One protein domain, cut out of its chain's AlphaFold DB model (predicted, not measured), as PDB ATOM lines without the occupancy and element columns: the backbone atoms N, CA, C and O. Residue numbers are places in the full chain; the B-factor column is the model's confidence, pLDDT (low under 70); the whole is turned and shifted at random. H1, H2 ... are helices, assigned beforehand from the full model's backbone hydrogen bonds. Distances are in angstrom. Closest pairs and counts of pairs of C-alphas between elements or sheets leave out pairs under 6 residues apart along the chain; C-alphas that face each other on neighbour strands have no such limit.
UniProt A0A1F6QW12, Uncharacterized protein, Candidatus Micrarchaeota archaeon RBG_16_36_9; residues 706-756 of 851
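AT A GLANCE: This is residues 706 to 756 of the 851 residues of an uncharacterized protein of Candidatus Micrarchaeota archaeon RBG_16_36_9 (UniProt A0A1F6QW12). With little regular structure, this is a small body of loops with two short helices set apart, H1 toward one end of the longest axis and H2 at the other. The first loop stretch, residues 706 to 720, lies between them, and residues 728 to 747 run back from H1 to H2. The printed part has 51 residues, two named helices in the order H1, H2, and no named strand; the class is all helix, with only 15 residues in named elements. It is compact, with a radius of gyration of the C-alphas of 10.0 A and spans of 27 by 20 by 18 A.

HOW THE PARTS SIT: H1, residues 721 to 727, and H2, residues 748 to 755, are apart. In both helices every O i to N i+4 pair is within hydrogen-bond range.

IN THESE COORDINATES: H1 begins at C-alpha 721, (-27.605, -28.041, 24.361), and is 9.7 A long. H2 is 10.5 A long and ends at C-alpha 755, (-38.200, -7.532, 24.752).

THE WHOLE: The C-alphas farthest apart, of Pro 730 and Gly 756, are 27.9 A apart. The printed part has no cut. The link from H1 to H2 is long, with 20 residues. Mean pLDDT of the printed part is 82.3; residues 730 to 731 are under 70.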
ATOM      1  N   PRO A 706     -26.641 -11.066  17.304       89.00
ATOM      2  CA  PRO A 706     -25.199 -11.282  17.177       89.00
ATOM      3  C   PRO A 706     -24.587 -11.809  18.479       89.00
ATOM      4  O   PRO A 706     -24.573 -11.140  19.505       89.00
ATOM      5  N   VAL A 707     -24.057 -13.031  18.421       86.31
ATOM      6  CA  VAL A 707     -23.584 -13.797  19.588       86.31
ATOM      7  C   VAL A 707     -22.394 -13.138  20.285       86.31
ATOM      8  O   VAL A 707     -22.305 -13.205  21.510       86.31
ATOM      9  N   ARG A 708     -21.494 -12.519  19.509       85.12
ATOM     10  CA  ARG A 708     -20.290 -11.845  20.020       85.12
ATOM     11  C   ARG A 708     -20.616 -10.441  20.533       85.12
ATOM     12  O   ARG A 708     -20.340 -10.156  21.688       85.12
ATOM     13  N   GLU A 709     -21.295  -9.624  19.724       86.38
ATOM     14  CA  GLU A 709     -21.646  -8.237  20.084       86.38
ATOM     15  C   GLU A 709     -22.632  -8.100  21.249       86.38
ATOM     16  O   GLU A 709     -22.807  -7.002  21.757       86.38
ATOM     17  N   LEU A 710     -23.292  -9.179  21.678       86.81
ATOM     18  CA  LEU A 710     -24.171  -9.194  22.856       86.81
ATOM     19  C   LEU A 710     -23.626 -10.064  24.001       86.81
ATOM     20  O   LEU A 710     -24.367 -10.340  24.940       86.81
ATOM     21  N   ASP A 711     -22.382 -10.555  23.881       85.94
ATOM     22  CA  ASP A 711     -21.754 -11.581  24.730       85.94
ATOM     23  C   ASP A 711     -22.768 -12.562  25.348       85.94
ATOM     24  O   ASP A 711     -22.985 -12.659  26.563       85.94
ATOM     25  N   ILE A 712     -23.447 -13.294  24.463       85.62
ATOM     26  CA  ILE A 712     -24.565 -14.168  24.843       85.62
ATOM     27  C   ILE A 712     -24.074 -15.349  25.705       85.62
ATOM     28  O   ILE A 712     -24.871 -16.014  26.365       85.62
ATOM     29  N   LYS A 713     -22.759 -15.609  25.744       84.00
ATOM     30  CA  LYS A 713     -22.172 -16.671  26.566       84.00
ATOM     31  C   LYS A 713     -22.056 -16.270  28.039       84.00
ATOM     32  O   LYS A 713     -22.395 -17.097  28.883       84.00
ATOM     33  N   SER A 714     -21.597 -15.056  28.361       84.25
ATOM     34  CA  SER A 714     -21.559 -14.585  29.759       84.25
ATOM     35  C   SER A 714     -22.943 -14.183  30.278       84.25
ATOM     36  O   SER A 714     -23.252 -14.356  31.457       84.25
ATOM     37  N   SER A 715     -23.809 -13.713  29.379       84.56
ATOM     38  CA  SER A 715     -25.108 -13.122  29.705       84.56
ATOM     39  C   SER A 715     -26.209 -14.108  30.139       84.56
ATOM     40  O   SER A 715     -27.338 -13.666  30.366       84.56
ATOM     41  N   LEU A 716     -25.934 -15.417  30.266       85.56
ATOM     42  CA  LEU A 716     -26.944 -16.463  30.511       85.56
ATOM     43  C   LEU A 716     -26.649 -17.377  31.722       85.56
ATOM     44  O   LEU A 716     -25.545 -17.893  31.885       85.56
ATOM     45  N   GLU A 717     -27.676 -17.678  32.525       81.88
ATOM     46  CA  GLU A 717     -27.652 -18.652  33.633       81.88
ATOM     47  C   GLU A 717     -27.895 -20.083  33.163       81.88
ATOM     48  O   GLU A 717     -28.949 -20.705  33.363       81.88
ATOM     49  N   GLY A 718     -26.869 -20.603  32.491       75.38
ATOM     50  CA  GLY A 718     -26.904 -21.904  31.847       75.38
ATOM     51  C   GLY A 718     -27.893 -21.934  30.683       75.38
ATOM     52  O   GLY A 718     -28.842 -21.155  30.580       75.38
ATOM     53  N   TYR A 719     -27.680 -22.858  29.763       77.88
ATOM     54  CA  TYR A 719     -28.412 -22.870  28.508       77.88
ATOM     55  C   TYR A 719     -28.565 -24.296  27.988       77.88
ATOM     56  O   TYR A 719     -27.791 -25.186  28.326       77.88
ATOM     57  N   ASN A 720     -29.602 -24.534  27.184       81.00
ATOM     58  CA  ASN A 720     -29.837 -25.864  26.626       81.00
ATOM     59  C   ASN A 720     -28.770 -26.224  25.571       81.00
ATOM     60  O   ASN A 720     -28.140 -25.346  24.973       81.00
ATOM     61  N   TRP A 721     -28.622 -27.520  25.285       77.12
ATOM     62  CA  TRP A 721     -27.605 -28.041  24.361       77.12
ATOM     63  C   TRP A 721     -27.649 -27.422  22.949       77.12
ATOM     64  O   TRP A 721     -26.632 -27.398  22.254       77.12
ATOM     65  N   ARG A 722     -28.803 -26.898  22.495       74.62
ATOM     66  CA  ARG A 722     -28.918 -26.236  21.182       74.62
ATOM     67  C   ARG A 722     -28.228 -24.876  21.185       74.62
ATOM     68  O   ARG A 722     -27.541 -24.558  20.218       74.62
ATOM     69  N   ILE A 723     -28.385 -24.106  22.265       80.25
ATOM     70  CA  ILE A 723     -27.647 -22.854  22.486       80.25
ATOM     71  C   ILE A 723     -26.159 -23.172  22.635       80.25
ATOM     72  O   ILE A 723     -25.342 -22.577  21.944       80.25
ATOM     73  N   GLU A 724     -25.802 -24.161  23.455       81.25
ATOM     74  CA  GLU A 724     -24.405 -24.558  23.656       81.25
ATOM     75  C   GLU A 724     -23.702 -24.929  22.340       81.25
ATOM     76  O   GLU A 724     -22.601 -24.453  22.059       81.25
ATOM     77  N   LYS A 725     -24.365 -25.715  21.482       79.88
ATOM     78  CA  LYS A 725     -23.866 -26.078  20.146       79.88
ATOM     79  C   LYS A 725     -23.738 -24.877  19.196       79.88
ATOM     80  O   LYS A 725     -22.967 -24.949  18.242       79.88
ATOM     81  N   ILE A 726     -24.468 -23.785  19.435       79.25
ATOM     82  CA  ILE A 726     -24.303 -22.511  18.719       79.25
ATOM     83  C   ILE A 726     -23.106 -21.739  19.292       79.25
ATOM     84  O   ILE A 726     -22.206 -21.400  18.534       79.25
ATOM     85  N   LEU A 727     -23.041 -21.545  20.614       80.25
ATOM     86  CA  LEU A 727     -21.974 -20.793  21.292       80.25
ATOM     87  C   LEU A 727     -20.580 -21.434  21.146       80.25
ATOM     88  O   LEU A 727     -19.576 -20.726  21.167       80.25
ATOM     89  N   ARG A 728     -20.501 -22.762  20.976       77.19
ATOM     90  CA  ARG A 728     -19.253 -23.494  20.682       77.19
ATOM     91  C   ARG A 728     -18.873 -23.509  19.188       77.19
ATOM     92  O   ARG A 728     -17.834 -24.061  18.842       77.19
ATOM     93  N   SER A 729     -19.698 -22.970  18.284       75.88
ATOM     94  CA  SER A 729     -19.478 -23.062  16.832       75.88
ATOM     95  C   SER A 729     -18.798 -21.798  16.280       75.88
ATOM     96  O   SER A 729     -19.437 -20.745  16.235       75.88
ATOM     97  N   PRO A 730     -17.545 -21.867  15.782       63.38
ATOM     98  CA  PRO A 730     -16.803 -20.680  15.336       63.38
ATOM     99  C   PRO A 730     -17.425 -19.981  14.114       63.38
ATOM    100  O   PRO A 730     -17.123 -18.817  13.854       63.38
ATOM    101  N   THR A 731     -18.306 -20.669  13.379       65.38
ATOM    102  CA  THR A 731     -18.998 -20.164  12.183       65.38
ATOM    103  C   THR A 731     -20.413 -19.638  12.454       65.38
ATOM    104  O   THR A 731     -20.995 -18.997  11.576       65.38
ATOM    105  N   ARG A 732     -20.994 -19.861  13.646       70.25
ATOM    106  CA  ARG A 732     -22.344 -19.377  13.998       70.25
ATOM    107  C   ARG A 732     -22.285 -18.111  14.847       70.25
ATOM    108  O   ARG A 732     -22.427 -18.144  16.063       70.25
ATOM    109  N   ASN A 733     -22.169 -16.973  14.175       79.62
ATOM    110  CA  ASN A 733     -22.146 -15.665  14.833       79.62
ATOM    111  C   ASN A 733     -23.537 -15.147  15.267       79.62
ATOM    112  O   ASN A 733     -23.613 -14.042  15.798       79.62
ATOM    113  N   HIS A 734     -24.625 -15.909  15.067       86.75
ATOM    114  CA  HIS A 734     -26.004 -15.469  15.334       86.75
ATOM    115  C   HIS A 734     -26.877 -16.558  15.967       86.75
ATOM    116  O   HIS A 734     -26.752 -17.738  15.630       86.75
ATOM    117  N   ILE A 735     -27.808 -16.150  16.835       84.50
ATOM    118  CA  ILE A 735     -28.781 -17.025  17.510       84.50
ATOM    119  C   ILE A 735     -30.209 -16.480  17.368       84.50
ATOM    120  O   ILE A 735     -30.409 -15.270  17.297       84.50
ATOM    121  N   ASN A 736     -31.220 -17.350  17.292       84.00
ATOM    122  CA  ASN A 736     -32.618 -16.905  17.308       84.00
ATOM    123  C   ASN A 736     -33.042 -16.560  18.755       84.00
ATOM    124  O   ASN A 736     -32.812 -17.395  19.636       84.00
ATOM    125  N   PRO A 737     -33.663 -15.390  19.015       82.88
ATOM    126  CA  PRO A 737     -34.042 -14.969  20.365       82.88
ATOM    127  C   PRO A 737     -35.006 -15.948  21.048       82.88
ATOM    128  O   PRO A 737     -34.848 -16.206  22.233       82.88
ATOM    129  N   ASN A 738     -35.909 -16.599  20.306       81.31
ATOM    130  CA  ASN A 738     -36.919 -17.519  20.850       81.31
ATOM    131  C   ASN A 738     -36.320 -18.835  21.398       81.31
ATOM    132  O   ASN A 738     -37.046 -19.677  21.925       81.31
ATOM    133  N   LEU A 739     -35.007 -19.054  21.250       80.00
ATOM    134  CA  LEU A 739     -34.287 -20.142  21.923       80.00
ATOM    135  C   LEU A 739     -33.861 -19.765  23.349       80.00
ATOM    136  O   LEU A 739     -33.647 -20.660  24.167       80.00
ATOM    137  N   ILE A 740     -33.714 -18.466  23.626       83.31
ATOM    138  CA  ILE A 740     -33.310 -17.905  24.913       83.31
ATOM    139  C   ILE A 740     -34.573 -17.664  25.739       83.31
ATOM    140  O   ILE A 740     -35.497 -16.981  25.309       83.31
ATOM    141  N   LYS A 741     -34.611 -18.218  26.951       82.06
ATOM    142  CA  LYS A 741     -35.673 -17.924  27.910       82.06
ATOM    143  C   LYS A 741     -35.317 -16.696  28.749       82.06
ATOM    144  O   LYS A 741     -34.198 -16.627  29.252       82.06
ATOM    145  N   SER A 742     -36.279 -15.800  28.971       75.69
ATOM    146  CA  SER A 742     -36.129 -14.590  29.800       75.69
ATOM    147  C   SER A 742     -35.619 -14.891  31.213       75.69
ATOM    148  O   SER A 742     -34.675 -14.251  31.673       75.69
ATOM    149  N   GLU A 743     -36.165 -15.935  31.845       78.38
ATOM    150  CA  GLU A 743     -35.785 -16.451  33.173       78.38
ATOM    151  C   GLU A 743     -34.290 -16.813  33.312       78.38
ATOM    152  O   GLU A 743     -33.799 -16.969  34.424       78.38
ATOM    153  N   LYS A 744     -33.561 -16.958  32.195       82.69
ATOM    154  CA  LYS A 744     -32.141 -17.339  32.158       82.69
ATOM    155  C   LYS A 744     -31.202 -16.200  31.770       82.69
ATOM    156  O   LYS A 744     -30.013 -16.456  31.611       82.69
ATOM    157  N   ILE A 745     -31.682 -14.973  31.581       85.88
ATOM    158  CA  ILE A 745     -30.828 -13.853  31.164       85.88
ATOM    159  C   ILE A 745     -30.320 -13.096  32.396       85.88
ATOM    160  O   ILE A 745     -31.122 -12.513  33.126       85.88
ATOM    161  N   LYS A 746     -28.994 -13.061  32.592       87.12
ATOM    162  CA  LYS A 746     -28.317 -12.229  33.608       87.12
ATOM    163  C   LYS A 746     -28.275 -10.757  33.205       87.12
ATOM    164  O   LYS A 746     -28.539  -9.877  34.013       87.12
ATOM    165  N   ASN A 747     -27.872 -10.505  31.961       86.06
ATOM    166  CA  ASN A 747     -27.569  -9.171  31.458       86.06
ATOM    167  C   ASN A 747     -28.867  -8.420  31.120       86.06
ATOM    168  O   ASN A 747     -29.620  -8.865  30.255       86.06
ATOM    169  N   GLN A 748     -29.113  -7.287  31.785       85.94
ATOM    170  CA  GLN A 748     -30.329  -6.497  31.584       85.94
ATOM    171  C   GLN A 748     -30.459  -6.012  30.130       85.94
ATOM    172  O   GLN A 748     -31.460  -6.320  29.497       85.94
ATOM    173  N   PHE A 749     -29.405  -5.441  29.539       87.50
ATOM    174  CA  PHE A 749     -29.412  -5.011  28.136       87.50
ATOM    175  C   PHE A 749     -29.725  -6.158  27.154       87.50
ATOM    176  O   PHE A 749     -30.412  -5.941  26.161       87.50
ATOM    177  N   LEU A 750     -29.317  -7.407  27.429       88.94
ATOM    178  CA  LEU A 750     -29.738  -8.552  26.601       88.94
ATOM    179  C   LEU A 750     -31.233  -8.891  26.768       88.94
ATOM    180  O   LEU A 750     -31.850  -9.373  25.815       88.94
ATOM    181  N   ARG A 751     -31.839  -8.629  27.935       88.69
ATOM    182  CA  ARG A 751     -33.303  -8.697  28.100       88.69
ATOM    183  C   ARG A 751     -33.964  -7.625  27.240       88.69
ATOM    184  O   ARG A 751     -34.836  -7.973  26.452       88.69
ATOM    185  N   ASP A 752     -33.489  -6.386  27.323       88.44
ATOM    186  CA  ASP A 752     -34.055  -5.226  26.621       88.44
ATOM    187  C   ASP A 752     -33.897  -5.343  25.094       88.44
ATOM    188  O   ASP A 752     -34.826  -5.076  24.339       88.44
ATOM    189  N   VAL A 753     -32.778  -5.884  24.603       88.81
ATOM    190  CA  VAL A 753     -32.587  -6.219  23.177       88.81
ATOM    191  C   VAL A 753     -33.551  -7.319  22.701       88.81
ATOM    192  O   VAL A 753     -33.891  -7.379  21.515       88.81
ATOM    193  N   ILE A 754     -34.039  -8.186  23.592       87.50
ATOM    194  CA  ILE A 754     -35.031  -9.221  23.262       87.50
ATOM    195  C   ILE A 754     -36.461  -8.662  23.340       87.50
ATOM    196  O   ILE A 754     -37.194  -8.790  22.355       87.50
ATOM    197  N   SER A 755     -36.839  -8.019  24.450       87.38
ATOM    198  CA  SER A 755     -38.200  -7.532  24.752       87.38
ATOM    199  C   SER A 755     -38.546  -6.152  24.177       87.38
ATOM    200  O   SER A 755     -39.727  -5.854  23.986       87.38
ATOM    201  N   GLY A 756     -37.543  -5.311  23.925       88.44
ATOM    202  CA  GLY A 756     -37.658  -3.999  23.292       88.44
ATOM    203  C   GLY A 756     -37.945  -4.090  21.796       88.44
ATOM    204  O   GLY A 756     -38.042  -5.175  21.220       88.44
TER     205      GLY A 756